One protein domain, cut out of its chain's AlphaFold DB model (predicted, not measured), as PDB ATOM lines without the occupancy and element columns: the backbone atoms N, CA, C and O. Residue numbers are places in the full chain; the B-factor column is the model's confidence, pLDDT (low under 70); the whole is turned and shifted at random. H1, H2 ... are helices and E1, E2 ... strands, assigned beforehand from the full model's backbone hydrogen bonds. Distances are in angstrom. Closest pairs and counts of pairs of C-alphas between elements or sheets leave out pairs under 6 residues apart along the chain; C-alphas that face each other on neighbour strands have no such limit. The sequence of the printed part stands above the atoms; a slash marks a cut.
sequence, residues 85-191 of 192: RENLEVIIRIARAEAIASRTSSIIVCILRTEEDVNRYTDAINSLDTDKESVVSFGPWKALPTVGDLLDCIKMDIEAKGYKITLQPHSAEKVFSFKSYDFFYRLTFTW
ATOM      1  N   ARG A  85      72.939 262.029 214.823       96.19
ATOM      2  CA  ARG A  85      74.321 262.470 214.573       96.19
ATOM      3  C   ARG A  85      75.266 261.285 214.416       96.19
ATOM      4  O   ARG A  85      76.063 261.264 213.482       96.19
ATOM      5  N   GLU A  86      75.130 260.299 215.289       96.25
ATOM      6  CA  GLU A  86      75.916 259.070 215.292       96.25
ATOM      7  C   GLU A  86      75.699 258.299 213.983       96.25
ATOM      8  O   GLU A  86      76.656 257.884 213.332       96.25
ATOM      9  N   ASN A  87      74.449 258.196 213.528       96.56
ATOM     10  CA  ASN A  87      74.104 257.558 212.263       96.56
ATOM     11  C   ASN A  87      74.718 258.289 211.060       96.56
ATOM     12  O   ASN A  87      75.240 257.637 210.154       96.56
ATOM     13  N   LEU A  88      74.720 259.629 211.047       96.94
ATOM     14  CA  LEU A  88      75.402 260.397 209.997       96.94
ATOM     15  C   LEU A  88      76.913 260.134 209.972       96.94
ATOM     16  O   LEU A  88      77.512 260.039 208.899       96.94
ATOM     17  N   GLU A  89      77.551 260.026 211.136       96.12
ATOM     18  CA  GLU A  89      78.977 259.705 211.227       96.12
ATOM     19  C   GLU A  89      79.281 258.296 210.720       96.12
ATOM     20  O   GLU A  89      80.243 258.111 209.969       96.12
ATOM     21  N   VAL A  90      78.435 257.320 211.061       95.75
ATOM     22  CA  VAL A  90      78.532 255.944 210.559       95.75
ATOM     23  C   VAL A  90      78.406 255.913 209.035       95.75
ATOM     24  O   VAL A  90      79.279 255.343 208.377       95.75
ATOM     25  N   ILE A  91      77.404 256.591 208.463       95.94
ATOM     26  CA  ILE A  91      77.227 256.712 207.006       95.94
ATOM     27  C   ILE A  91      78.500 257.244 206.346       95.94
ATOM     28  O   ILE A  91      79.015 256.639 205.410       95.94
ATOM     29  N   ILE A  92      79.034 258.362 206.846       95.94
ATOM     30  CA  ILE A  92      80.225 259.000 206.272       95.94
ATOM     31  C   ILE A  92      81.446 258.086 206.389       95.94
ATOM     32  O   ILE A  92      82.256 258.011 205.464       95.94
ATOM     33  N   ARG A  93      81.601 257.385 207.515       94.88
ATOM     34  CA  ARG A  93      82.714 256.458 207.734       94.88
ATOM     35  C   ARG A  93      82.681 255.296 206.745       94.88
ATOM     36  O   ARG A  93      83.719 254.985 206.164       94.88
ATOM     37  N   ILE A  94      81.514 254.686 206.552       92.94
ATOM     38  CA  ILE A  94      81.315 253.592 205.592       92.94
ATOM     39  C   ILE A  94      81.584 254.096 204.174       92.94
ATOM     40  O   ILE A  94      82.397 253.512 203.460       92.94
ATOM     41  N   ALA A  95      81.000 255.241 203.807       93.62
ATOM     42  CA  ALA A  95      81.188 255.851 202.497       93.62
ATOM     43  C   ALA A  95      82.674 256.075 202.174       93.62
ATOM     44  O   ALA A  95      83.147 255.710 201.099       93.62
ATOM     45  N   ARG A  96      83.436 256.632 203.124       93.50
ATOM     46  CA  ARG A  96      84.882 256.855 202.974       93.50
ATOM     47  C   ARG A  96      85.668 255.554 202.817       93.50
ATOM     48  O   ARG A  96      86.639 255.535 202.070       93.50
ATOM     49  N   ALA A  97      85.283 254.498 203.531       90.75
ATOM     50  CA  ALA A  97      85.950 253.204 203.426       90.75
ATOM     51  C   ALA A  97      85.750 252.584 202.032       90.75
ATOM     52  O   ALA A  97      86.701 252.078 201.442       90.75
ATOM     53  N   GLU A  98      84.544 252.691 201.472       88.56
ATOM     54  CA  GLU A  98      84.229 252.214 200.119       88.56
ATOM     55  C   GLU A  98      84.883 253.059 199.010       88.56
ATOM     56  O   GLU A  98      85.263 252.529 197.963       88.56
ATOM     57  N   ALA A  99      85.078 254.361 199.246       88.75
ATOM     58  CA  ALA A  99      85.693 255.296 198.297       88.75
ATOM     59  C   ALA A  99      87.123 254.919 197.871       88.75
ATOM     60  O   ALA A  99      87.607 255.372 196.836       88.75
ATOM     61  N   ILE A 100      87.813 254.088 198.661       82.25
ATOM     62  CA  ILE A 100      89.182 253.635 198.374       82.25
ATOM     63  C   ILE A 100      89.237 252.837 197.063       82.25
ATOM     64  O   ILE A 100      90.238 252.885 196.351       82.25
ATOM     65  N   ALA A 101      88.164 252.118 196.731       80.88
ATOM     66  CA  ALA A 101      88.110 251.229 195.575       80.88
ATOM     67  C   ALA A 101      87.264 251.775 194.412       80.88
ATOM     68  O   ALA A 101      87.244 251.171 193.340       80.88
ATOM     69  N   SER A 102      86.545 252.888 194.601       87.69
ATOM     70  CA  SER A 102      85.533 253.356 193.650       87.69
ATOM     71  C   SER A 102      85.322 254.869 193.699       87.69
ATOM     72  O   SER A 102      85.361 255.488 194.759       87.69
ATOM     73  N   ARG A 103      84.999 255.462 192.543       90.62
ATOM     74  CA  ARG A 103      84.581 256.874 192.407       90.62
ATOM     75  C   ARG A 103      83.279 257.182 193.145       90.62
ATOM     76  O   ARG A 103      83.004 258.340 193.467       90.62
ATOM     77  N   THR A 104      82.481 256.151 193.398       92.69
ATOM     78  CA  THR A 104      81.200 256.244 194.090       92.69
ATOM     79  C   THR A 104      81.090 255.177 195.165       92.69
ATOM     80  O   THR A 104      81.416 254.017 194.915       92.69
ATOM     81  N   SER A 105      80.563 255.553 196.324       93.88
ATOM     82  CA  SER A 105      80.189 254.627 197.401       93.88
ATOM     83  C   SER A 105      78.681 254.667 197.612       93.88
ATOM     84  O   SER A 105      78.053 255.697 197.351       93.88
ATOM     85  N   SER A 106      78.086 253.558 198.041       91.31
ATOM     86  CA  SER A 106      76.632 253.417 198.142       91.31
ATOM     87  C   SER A 106      76.251 252.774 199.459       91.31
ATOM     88  O   SER A 106      76.655 251.658 199.749       91.31
ATOM     89  N   ILE A 107      75.406 253.460 200.219       92.31
ATOM     90  CA  ILE A 107      74.930 253.005 201.521       92.31
ATOM     91  C   ILE A 107      73.415 252.903 201.458       92.31
ATOM     92  O   ILE A 107      72.748 253.781 200.901       92.31
ATOM     93  N   ILE A 108      72.865 251.838 202.032       91.56
ATOM     94  CA  ILE A 108      71.424 251.717 202.206       91.56
ATOM     95  C   ILE A 108      71.045 252.396 203.515       91.56
ATOM     96  O   ILE A 108      71.542 252.069 204.591       91.56
ATOM     97  N   VAL A 109      70.149 253.366 203.421       92.75
ATOM     98  CA  VAL A 109      69.552 254.035 204.566       92.75
ATOM     99  C   VAL A 109      68.129 253.527 204.727       92.75
ATOM    100  O   VAL A 109      67.348 253.511 203.778       92.75
ATOM    101  N   CYS A 110      67.795 253.107 205.936       91.19
ATOM    102  CA  CYS A 110      66.459 252.677 206.305       91.19
ATOM    103  C   CYS A 110      65.791 253.773 207.141       91.19
ATOM    104  O   CYS A 110      66.356 254.213 208.142       91.19
ATOM    105  N   ILE A 111      64.604 254.225 206.744       92.88
ATOM    106  CA  ILE A 111      63.853 255.253 207.462       92.88
ATOM    107  C   ILE A 111      62.589 254.636 208.059       92.88
ATOM    108  O   ILE A 111      61.577 254.471 207.384       92.88
ATOM    109  N   LEU A 112      62.651 254.314 209.348       90.94
ATOM    110  CA  LEU A 112      61.558 253.708 210.098       90.94
ATOM    111  C   LEU A 112      60.747 254.824 210.743       90.94
ATOM    112  O   LEU A 112      61.220 255.489 211.659       90.94
ATOM    113  N   ARG A 113      59.533 255.079 210.261       89.19
ATOM    114  CA  ARG A 113      58.702 256.172 210.773       89.19
ATOM    115  C   ARG A 113      57.929 255.745 212.016       89.19
ATOM    116  O   ARG A 113      57.832 256.507 212.979       89.19
ATOM    117  N   THR A 114      57.370 254.545 211.980       88.06
ATOM    118  CA  THR A 114      56.446 254.005 212.978       88.06
ATOM    119  C   THR A 114      56.981 252.719 213.606       88.06
ATOM    120  O   THR A 114      57.863 252.062 213.060       88.06
ATOM    121  N   GLU A 115      56.414 252.324 214.748       86.56
ATOM    122  CA  GLU A 115      56.701 251.018 215.368       86.56
ATOM    123  C   GLU A 115      56.291 249.847 214.452       86.56
ATOM    124  O   GLU A 115      56.902 248.782 214.466       86.56
ATOM    125  N   GLU A 116      55.275 250.044 213.607       83.56
ATOM    126  CA  GLU A 116      54.872 249.057 212.601       83.56
ATOM    127  C   GLU A 116      55.969 248.861 211.546       83.56
ATOM    128  O   GLU A 116      56.223 247.731 211.125       83.56
ATOM    129  N   ASP A 117      56.673 249.931 211.165       83.38
ATOM    130  CA  ASP A 117      57.814 249.854 210.245       83.38
ATOM    131  C   ASP A 117      58.958 249.049 210.851       83.38
ATOM    132  O   ASP A 117      59.578 248.260 210.147       83.38
ATOM    133  N   VAL A 118      59.205 249.186 212.158       84.31
ATOM    134  CA  VAL A 118      60.229 248.406 212.876       84.31
ATOM    135  C   VAL A 118      59.914 246.907 212.825       84.31
ATOM    136  O   VAL A 118      60.799 246.084 212.575       84.31
ATOM    137  N   ASN A 119      58.643 246.537 212.990       82.88
ATOM    138  CA  ASN A 119      58.224 245.139 212.875       82.88
ATOM    139  C   ASN A 119      58.430 244.615 211.444       82.88
ATOM    140  O   ASN A 119      59.016 243.550 211.255       82.88
ATOM    141  N   ARG A 120      58.030 245.397 210.428       80.56
ATOM    142  CA  ARG A 120      58.235 245.055 209.006       80.56
ATOM    143  C   ARG A 120      59.716 245.002 208.618       80.56
ATOM    144  O   ARG A 120      60.089 244.217 207.748       80.56
ATOM    145  N   TYR A 121      60.549 245.818 209.258       81.12
ATOM    146  CA  TYR A 121      61.986 245.895 209.017       81.12
ATOM    147  C   TYR A 121      62.704 244.603 209.379       81.12
ATOM    148  O   TYR A 121      63.575 244.179 208.629       81.12
ATOM    149  N   THR A 122      62.326 243.950 210.478       75.62
ATOM    150  CA  THR A 122      62.964 242.689 210.889       75.62
ATOM    151  C   THR A 122      62.772 241.604 209.824       75.62
ATOM    152  O   THR A 122      63.712 240.890 209.480       75.62
ATOM    153  N   ASP A 123      61.588 241.534 209.216       75.00
ATOM    154  CA  ASP A 123      61.331 240.630 208.090       75.00
ATOM    155  C   ASP A 123      62.121 241.036 206.835       75.00
ATOM    156  O   ASP A 123      62.609 240.185 206.091       75.00
ATOM    157  N   ALA A 124      62.254 242.345 206.603       74.75
ATOM    158  CA  ALA A 124      62.914 242.902 205.430       74.75
ATOM    159  C   ALA A 124      64.437 242.744 205.468       74.75
ATOM    160  O   ALA A 124      65.029 242.355 204.466       74.75
ATOM    161  N   ILE A 125      65.081 243.005 206.607       74.62
ATOM    162  CA  ILE A 125      66.540 242.948 206.742       74.62
ATOM    163  C   ILE A 125      67.060 241.521 206.561       74.62
ATOM    164  O   ILE A 125      68.077 241.327 205.909       74.62
ATOM    165  N   ASN A 126      66.302 240.521 207.022       69.50
ATOM    166  CA  ASN A 126      66.585 239.105 206.764       69.50
ATOM    167  C   ASN A 126      66.468 238.740 205.274       69.50
ATOM    168  O   ASN A 126      66.986 237.716 204.832       69.50
ATOM    169  N   SER A 127      65.746 239.552 204.498       67.75
ATOM    170  CA  SER A 127      65.621 239.397 203.052       67.75
ATOM    171  C   SER A 127      66.684 240.175 202.269       67.75
ATOM    172  O   SER A 127      66.918 239.820 201.114       67.75
ATOM    173  N   LEU A 128      67.347 241.178 202.853       68.44
ATOM    174  CA  LEU A 128      68.539 241.769 202.247       68.44
ATOM    175  C   LEU A 128      69.692 240.760 202.330       68.44
ATOM    176  O   LEU A 128      69.784 239.981 203.275       68.44
ATOM    177  N   ASP A 129      70.549 240.742 201.311       61.59
ATOM    178  CA  ASP A 129      71.762 239.922 201.317       61.59
ATOM    179  C   ASP A 129      72.772 240.609 202.255       61.59
ATOM    180  O   ASP A 129      73.533 241.493 201.853       61.59
ATOM    181  N   THR A 130      72.684 240.285 203.547       54.62
ATOM    182  CA  THR A 130      73.353 240.972 204.667       54.62
ATOM    183  C   THR A 130      74.881 240.981 204.567       54.62
ATOM    184  O   THR A 130      75.532 241.761 205.257       54.62
ATOM    185  N   ASP A 131      75.453 240.165 203.681       54.34
ATOM    186  CA  ASP A 131      76.896 240.045 203.464       54.34
ATOM    187  C   ASP A 131      77.487 241.130 202.540       54.34
ATOM    188  O   ASP A 131      78.707 241.169 202.362       54.34
ATOM    189  N   LYS A 132      76.676 242.013 201.927       59.62
ATOM    190  CA  LYS A 132      77.183 242.984 200.927       59.62
ATOM    191  C   LYS A 132      76.749 244.435 201.089       59.62
ATOM    192  O   LYS A 132      77.461 245.308 200.598       59.62
ATOM    193  N   GLU A 133      75.621 244.719 201.733       66.31
ATOM    194  CA  GLU A 133      75.099 246.089 201.818       66.31
ATOM    195  C   GLU A 133      75.173 246.635 203.246       66.31
ATOM    196  O   GLU A 133      74.566 246.107 204.176       66.31
ATOM    197  N   SER A 134      75.909 247.734 203.419       78.00
ATOM    198  CA  SER A 134      75.933 248.473 204.678       78.00
ATOM    199  C   SER A 134      74.597 249.196 204.876       78.00
ATOM    200  O   SER A 134      74.259 250.088 204.092       78.00
ATOM    201  N   VAL A 135      73.850 248.826 205.921       85.94
ATOM    202  CA  VAL A 135      72.540 249.417 206.248       85.94
ATOM    203  C   VAL A 135      72.644 250.308 207.486       85.94
ATOM    204  O   VAL A 135      73.134 249.875 208.527       85.94
ATOM    205  N   VAL A 136      72.142 251.543 207.398       90.75
ATOM    206  CA  VAL A 136      72.015 252.467 208.540       90.75
ATOM    207  C   VAL A 136      70.558 252.874 208.710       90.75
ATOM    208  O   VAL A 136      69.932 253.357 207.773       90.75
ATOM    209  N   SER A 137      70.006 252.691 209.906       92.19
ATOM    210  CA  SER A 137      68.589 252.932 210.191       92.19
ATOM    211  C   SER A 137      68.358 254.194 211.018       92.19
ATOM    212  O   SER A 137      69.011 254.383 212.044       92.19
ATOM    213  N   PHE A 138      67.367 254.999 210.640       94.25
ATOM    214  CA  PHE A 138      66.845 256.109 211.435       94.25
ATOM    215  C   PHE A 138      65.431 255.814 211.928       94.25
ATOM    216  O   PHE A 138      64.619 255.249 211.198       94.25
ATOM    217  N   GLY A 139      65.131 256.277 213.143       91.31
ATOM    218  CA  GLY A 139      63.824 256.124 213.774       91.31
ATOM    219  C   GLY A 139      63.698 254.890 214.679       91.31
ATOM    220  O   GLY A 139      64.703 254.239 214.964       91.31
ATOM    221  N   PRO A 140      62.482 254.591 215.166       92.50
ATOM    222  CA  PRO A 140      61.246 255.352 214.957       92.50
ATOM    223  C   PRO A 140      61.261 256.724 215.644       92.50
ATOM    224  O   PRO A 140      62.004 256.948 216.599       92.50
ATOM    225  N   TRP A 141      60.441 257.667 215.166       92.44
ATOM    226  CA  TRP A 141      60.264 258.970 215.821       92.44
ATOM    227  C   TRP A 141      58.803 259.425 215.820       92.44
ATOM    228  O   TRP A 141      58.071 259.269 214.843       92.44
ATOM    229  N   LYS A 142      58.384 260.069 216.915       87.06
ATOM    230  CA  LYS A 142      57.026 260.608 217.101       87.06
ATOM    231  C   LYS A 142      57.046 262.134 217.015       87.06
ATOM    232  O   LYS A 142      57.119 262.833 218.020       87.06
ATOM    233  N   ALA A 143      57.019 262.651 215.792       86.12
ATOM    234  CA  ALA A 143      56.936 264.087 215.492       86.12
ATOM    235  C   ALA A 143      56.115 264.322 214.218       86.12
ATOM    236  O   ALA A 143      55.855 263.360 213.510       86.12
ATOM    237  N   LEU A 144      55.721 265.556 213.898       89.19
ATOM    238  CA  LEU A 144      54.988 265.861 212.656       89.19
ATOM    239  C   LEU A 144      55.799 265.644 211.358       89.19
ATOM    240  O   LEU A 144      55.210 265.100 210.425       89.19
ATOM    241  N   PRO A 145      57.107 265.981 211.283       92.69
ATOM    242  CA  PRO A 145      57.883 265.834 210.052       92.69
ATOM    243  C   PRO A 145      57.898 264.410 209.491       92.69
ATOM    244  O   PRO A 145      57.944 263.420 210.230       92.69
ATOM    245  N   THR A 146      57.832 264.345 208.170       93.88
ATOM    246  CA  THR A 146      57.714 263.162 207.323       93.88
ATOM    247  C   THR A 146      59.063 262.484 207.068       93.88
ATOM    248  O   THR A 146      60.123 262.971 207.459       93.88
ATOM    249  N   VAL A 147      59.021 261.336 206.387       93.56
ATOM    250  CA  VAL A 147      60.220 260.650 205.880       93.56
ATOM    251  C   VAL A 147      61.009 261.552 204.925       93.56
ATOM    252  O   VAL A 147      62.229 261.608 205.027       93.56
ATOM    253  N   GLY A 148      60.318 262.298 204.052       94.19
ATOM    254  CA  GLY A 148      60.947 263.254 203.137       94.19
ATOM    255  C   GLY A 148      61.712 264.345 203.882       94.19
ATOM    256  O   GLY A 148      62.878 264.576 203.586       94.19
ATOM    257  N   ASP A 149      61.107 264.913 204.930       95.31
ATOM    258  CA  ASP A 149      61.756 265.945 205.748       95.31
ATOM    259  C   ASP A 149      63.053 265.432 206.401       95.31
ATOM    260  O   ASP A 149      64.044 266.159 206.491       95.31
ATOM    261  N   LEU A 150      63.081 264.167 206.843       96.50
ATOM    262  CA  LEU A 150      64.297 263.558 207.387       96.50
ATOM    263  C   LEU A 150      65.366 263.339 206.312       96.50
ATOM    264  O   LEU A 150      66.542 263.592 206.566       96.50
ATOM    265  N   LEU A 151      64.974 262.876 205.124       96.38
ATOM    266  CA  LEU A 151      65.896 262.680 204.002       96.38
ATOM    267  C   LEU A 151      66.534 264.002 203.566       96.38
ATOM    268  O   LEU A 151      67.743 264.042 203.335       96.38
ATOM    269  N   ASP A 152      65.756 265.084 203.537       96.19
ATOM    270  CA  ASP A 152      66.262 266.428 203.261       96.19
ATOM    271  C   ASP A 152      67.245 266.885 204.346       96.19
ATOM    272  O   ASP A 152      68.325 267.378 204.022       96.19
ATOM    273  N   CYS A 153      66.949 266.636 205.628       96.56
ATOM    274  CA  CYS A 153      67.882 266.935 206.719       96.56
ATOM    275  C   CYS A 153      69.206 266.169 206.582       96.56
ATOM    276  O   CYS A 153      70.277 266.773 206.684       96.56
ATOM    277  N   ILE A 154      69.138 264.857 206.321       97.38
ATOM    278  CA  ILE A 154      70.317 264.006 206.104       97.38
ATOM    279  C   ILE A 154      71.139 264.563 204.943       97.38
ATOM    280  O   ILE A 154      72.362 264.675 205.049       97.38
ATOM    281  N   LYS A 155      70.468 264.937 203.847       97.44
ATOM    282  CA  LYS A 155      71.127 265.499 202.676       97.44
ATOM    283  C   LYS A 155      71.855 266.798 203.011       97.44
ATOM    284  O   LYS A 155      73.057 266.891 202.777       97.44
ATOM    285  N   MET A 156      71.142 267.752 203.607       95.81
ATOM    286  CA  MET A 156      71.681 269.052 204.004       95.81
ATOM    287  C   MET A 156      72.906 268.910 204.913       95.81
ATOM    288  O   MET A 156      73.924 269.552 204.669       95.81
ATOM    289  N   ASP A 157      72.847 268.048 205.933       97.25
ATOM    290  CA  ASP A 157      73.935 267.916 206.909       97.25
ATOM    291  C   ASP A 157      75.164 267.182 206.347       97.25
ATOM    292  O   ASP A 157      76.297 267.455 206.757       97.25
ATOM    293  N   ILE A 158      74.976 266.256 205.403       97.31
ATOM    294  CA  ILE A 158      76.087 265.610 204.694       97.31
ATOM    295  C   ILE A 158      76.718 266.587 203.690       97.31
ATOM    296  O   ILE A 158      77.943 266.706 203.645       97.31
ATOM    297  N   GLU A 159      75.915 267.335 202.931       96.62
ATOM    298  CA  GLU A 159      76.412 268.345 201.985       96.62
ATOM    299  C   GLU A 159      77.125 269.500 202.699       96.62
ATOM    300  O   GLU A 159      78.176 269.951 202.242       96.62
ATOM    301  N   ALA A 160      76.651 269.906 203.881       94.62
ATOM    302  CA  ALA A 160      77.321 270.891 204.730       94.62
ATOM    303  C   ALA A 160      78.726 270.446 205.184       94.62
ATOM    304  O   ALA A 160      79.579 271.284 205.470       94.62
ATOM    305  N   LYS A 161      79.001 269.132 205.216       95.88
ATOM    306  CA  LYS A 161      80.343 268.571 205.464       95.88
ATOM    307  C   LYS A 161      81.209 268.481 204.195       95.88
ATOM    308  O   LYS A 161      82.325 267.969 204.266       95.88
ATOM    309  N   GLY A 162      80.717 268.968 203.055       95.44
ATOM    310  CA  GLY A 162      81.442 269.044 201.786       95.44
ATOM    311  C   GLY A 162      81.298 267.819 200.878       95.44
ATOM    312  O   GLY A 162      82.020 267.720 199.886       95.44
ATOM    313  N   TYR A 163      80.399 266.881 201.186       96.38
ATOM    314  CA  TYR A 163      80.166 265.709 200.335       96.38
ATOM    315  C   TYR A 163      79.112 265.980 199.268       96.38
ATOM    316  O   TYR A 163      78.151 266.702 199.503       96.38
ATOM    317  N   LYS A 164      79.251 265.329 198.110       95.75
ATOM    318  CA  LYS A 164      78.214 265.301 197.072       95.75
ATOM    319  C   LYS A 164      77.467 263.983 197.145       95.75
ATOM    320  O   LYS A 164      78.093 262.929 197.002       95.75
ATOM    321  N   ILE A 165      76.153 264.048 197.338       96.75
ATOM    322  CA  ILE A 165      75.319 262.858 197.487       96.75
ATOM    323  C   ILE A 165      74.034 262.910 196.663       96.75
ATOM    324  O   ILE A 165      73.497 263.974 196.364       96.75
ATOM    325  N   THR A 166      73.510 261.730 196.342       96.31
ATOM    326  CA  THR A 166      72.172 261.547 195.772       96.31
ATOM    327  C   THR A 166      71.396 260.520 196.583       96.31
ATOM    328  O   THR A 166      71.935 259.459 196.904       96.31
ATOM    329  N   LEU A 167      70.132 260.823 196.879       94.06
ATOM    330  CA  LEU A 167      69.192 259.936 197.564       94.06
ATOM    331  C   LEU A 167      68.124 259.462 196.584       94.06
ATOM    332  O   LEU A 167      67.529 260.275 195.877       94.06
ATOM    333  N   GLN A 168      67.888 258.155 196.542       92.62
ATOM    334  CA  GLN A 168      66.859 257.539 195.703       92.62
ATOM    335  C   GLN A 168      66.129 256.446 196.491       92.62
ATOM    336  O   GLN A 168      66.778 255.756 197.278       92.62
ATOM    337  N   PRO A 169      64.812 256.249 196.297       90.00
ATOM    338  CA  PRO A 169      64.119 255.088 196.845       90.00
ATOM    339  C   PRO A 169      64.815 253.799 196.402       90.00
ATOM    340  O   PRO A 169      65.201 253.663 195.241       90.00
ATOM    341  N   HIS A 170      64.997 252.863 197.327       82.56
ATOM    342  CA  HIS A 170      65.592 251.570 197.035       82.56
ATOM    343  C   HIS A 170      64.542 250.473 197.172       82.56
ATOM    344  O   HIS A 170      64.111 250.133 198.268       82.56
ATOM    345  N   SER A 171      64.142 249.898 196.043       69.38
ATOM    346  CA  SER A 171      63.303 248.707 196.029       69.38
ATOM    347  C   SER A 171      64.198 247.473 196.113       69.38
ATOM    348  O   SER A 171      64.977 247.204 195.200       69.38
ATOM    349  N   ALA A 172      64.087 246.714 197.203       58.22
ATOM    350  CA  ALA A 172      64.654 245.373 197.279       58.22
ATOM    351  C   ALA A 172      63.803 244.434 196.407       58.22
ATOM    352  O   ALA A 172      62.893 243.759 196.888       58.22
ATOM    353  N   GLU A 173      64.037 244.432 195.095       52.38
ATOM    354  CA  GLU A 173      63.384 243.492 194.185       52.38
ATOM    355  C   GLU A 173      63.974 242.091 194.387       52.38
ATOM    356  O   GLU A 173      64.932 241.689 193.729       52.38
ATOM    357  N   LYS A 174      63.393 241.301 195.296       49.00
ATOM    358  CA  LYS A 174      63.523 239.844 195.200       49.00
ATOM    359  C   LYS A 174      62.433 239.325 194.268       49.00
ATOM    360  O   LYS A 174      61.247 239.432 194.567       49.00
ATOM    361  N   VAL A 175      62.866 238.685 193.178       43.00
ATOM    362  CA  VAL A 175      62.088 238.062 192.079       43.00
ATOM    363  C   VAL A 175      60.984 237.085 192.545       43.00
ATOM    364  O   VAL A 175      60.157 236.656 191.749       43.00
ATOM    365  N   PHE A 176      60.905 236.767 193.842       42.41
ATOM    366  CA  PHE A 176      59.935 235.827 194.411       42.41
ATOM    367  C   PHE A 176      59.108 236.374 195.587       42.41
ATOM    368  O   PHE A 176      58.314 235.630 196.161       42.41
ATOM    369  N   SER A 177      59.234 237.657 195.947       48.66
ATOM    370  CA  SER A 177      58.416 238.265 197.003       48.66
ATOM    371  C   SER A 177      57.714 239.523 196.502       48.66
ATOM    372  O   SER A 177      58.352 240.542 196.273       48.66
ATOM    373  N   PHE A 178      56.382 239.490 196.435       48.59
ATOM    374  CA  PHE A 178      55.505 240.639 196.152       48.59
ATOM    375  C   PHE A 178      55.545 241.755 197.223       48.59
ATOM    376  O   PHE A 178      54.640 242.583 197.290       48.59
ATOM    377  N   LYS A 179      56.548 241.771 198.109       55.56
ATOM    378  CA  LYS A 179      56.675 242.762 199.181       55.56
ATOM    379  C   LYS A 179      57.662 243.841 198.746       55.56
ATOM    380  O   LYS A 179      58.868 243.646 198.838       55.56
ATOM    381  N   SER A 180      57.147 244.979 198.285       59.62
ATOM    382  CA  SER A 180      57.940 246.202 198.158       59.62
ATOM    383  C   SER A 180      58.046 246.872 199.526       59.62
ATOM    384  O   SER A 180      57.025 247.209 200.128       59.62
ATOM    385  N   TYR A 181      59.267 247.073 200.012       72.12
ATOM    386  CA  TYR A 181      59.525 247.864 201.213       72.12
ATOM    387  C   TYR A 181      59.789 249.318 200.806       72.12
ATOM    388  O   TYR A 181      60.667 249.587 199.993       72.12
ATOM    389  N   ASP A 182      59.009 250.247 201.352       81.06
ATOM    390  CA  ASP A 182      58.990 251.679 201.019       81.06
ATOM    391  C   ASP A 182      59.882 252.541 201.933       81.06
ATOM    392  O   ASP A 182      59.976 253.759 201.774       81.06
ATOM    393  N   PHE A 183      60.569 251.905 202.882       87.00
ATOM    394  CA  PHE A 183      61.422 252.559 203.873       87.00
ATOM    395  C   PHE A 183      62.926 252.470 203.572       87.00
ATOM    396  O   PHE A 183      63.722 253.003 204.344       87.00
ATOM    397  N   PHE A 184      63.338 251.833 202.472       90.06
ATOM    398  CA  PHE A 184      64.744 251.794 202.061       90.06
ATOM    399  C   PHE A 184      65.065 252.871 201.030       90.06
ATOM    400  O   PHE A 184      64.335 253.086 200.063       90.06
ATOM    401  N   TYR A 185      66.218 253.504 201.211       92.50
ATOM    402  CA  TYR A 185      66.736 254.558 200.353       92.50
ATOM    403  C   TYR A 185      68.214 254.300 200.078       92.50
ATOM    404  O   TYR A 185      68.985 254.003 200.987       92.50
ATOM    405  N   ARG A 186      68.632 254.421 198.822       93.19
ATOM    406  CA  ARG A 186      70.034 254.331 198.422       93.19
ATOM    407  C   ARG A 186      70.649 255.721 198.468       93.19
ATOM    408  O   ARG A 186      70.225 256.620 197.742       93.19
ATOM    409  N   LEU A 187      71.669 255.871 199.303       95.19
ATOM    410  CA  LEU A 187      72.487 257.067 199.415       95.19
ATOM    411  C   LEU A 187      73.809 256.837 198.678       95.19
ATOM    412  O   LEU A 187      74.616 256.007 199.091       95.19
ATOM    413  N   THR A 188      74.034 257.576 197.594       95.31
ATOM    414  CA  THR A 188      75.243 257.445 196.765       95.31
ATOM    415  C   THR A 188      76.125 258.673 196.926       95.31
ATOM    416  O   THR A 188      75.658 259.784 196.692       95.31
ATOM    417  N   PHE A 189      77.391 258.483 197.292       96.44
ATOM    418  CA  PHE A 189      78.399 259.544 197.348       96.44
ATOM    419  C   PHE A 189      79.193 259.595 196.044       96.44
ATOM    420  O   PHE A 189      79.488 258.555 195.457       96.44
ATOM    421  N   THR A 190      79.588 260.799 195.624       95.94
ATOM    422  CA  THR A 190      80.507 261.028 194.495       95.94
ATOM    423  C   THR A 190      81.756 261.765 194.978       95.94
ATOM    424  O   THR A 190      81.640 262.848 195.552       95.94
ATOM    425  N   TRP A 191      82.940 261.181 194.761       92.56
ATOM    426  CA  TRP A 191      84.181 261.591 195.439       92.56
ATOM    427  C   TRP A 191      85.111 262.511 194.627       92.56
ATOM    428  O   TRP A 191      85.718 263.417 195.192       92.56
TER     429      TRP A 191
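AT A GLANCE: This is residues 85 to 191 of the 192 residues of the protein "BTB_2 domain-containing protein" of Anguilla anguilla (UniProt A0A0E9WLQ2). A strongly twisted four-stranded sheet has two helices, H1 and H3, over one face, making two layers, while H2 only grazes the sheet. A long loop, residues 170 to 183, joins E3 to E4. The 107 printed residues hold H1, E1, H2, E2, H3, E3 and E4 along the chain; the class is mixed, and the mixed sheet runs E2, E1, E4, E3. The whole is compact, with a radius of gyration of the C-alphas of 13.9 A and spans of 36 by 34 by 20 A.

IN THESE COORDINATES: H1, residues 85 to 98, begins at C-alpha 85 (74.321, 262.470, 214.573) and is 20.3 A long. E1, residues 104 to 111, is 21.9 A long. H2 is residues 115 to 125, E2 135 to 138. H3, residues 147 to 159, is 18.3 A long. E3 is residues 164 to 169; E4, residues 184 to 190, ends at C-alpha 190 (80.507, 261.028, 194.495).

HOW THE PARTS SIT: E1 is antiparallel to E4, with N 107 and O 187 2.9 A apart. E2 is parallel to E1, with N 136 and O 108 2.9 A apart; E1, H2, E2 form a strand-helix-strand unit, two parallel neighbours with a helix between, its crossover right-handed. E2, H3, E3 form a split one, with E1 and E4 between its strands, also right-handed. E3 and E4 form a hairpin; N 186 and O 168 are 2.8 A apart. H1 lies over E1, 8.4 A over the sheet; their closest C-alphas, Ala 95 and Ser 105, are 5.3 A apart. H3, on the same face, has a height of 7.8 A. H1 and H3 only just touch, with 3 pairs of C-alphas within 8 A, through residues 88 to 92 and 154 to 158; the closest C-alphas, Leu 88 and Ile 154, are 7.4 A apart. H2 is apart from both. Each O i to N i+4 pair is within hydrogen-bond range in H1 and H3, and 6 of 7 in H2.

THE WHOLE: The C-alphas farthest apart, those of Ala 160 and Phe 176, are 40.5 A apart. The printed part has no cut; its long link is E3 to E4. The model's pLDDT is under 70 at residues 126 to 133 and 171 to 180.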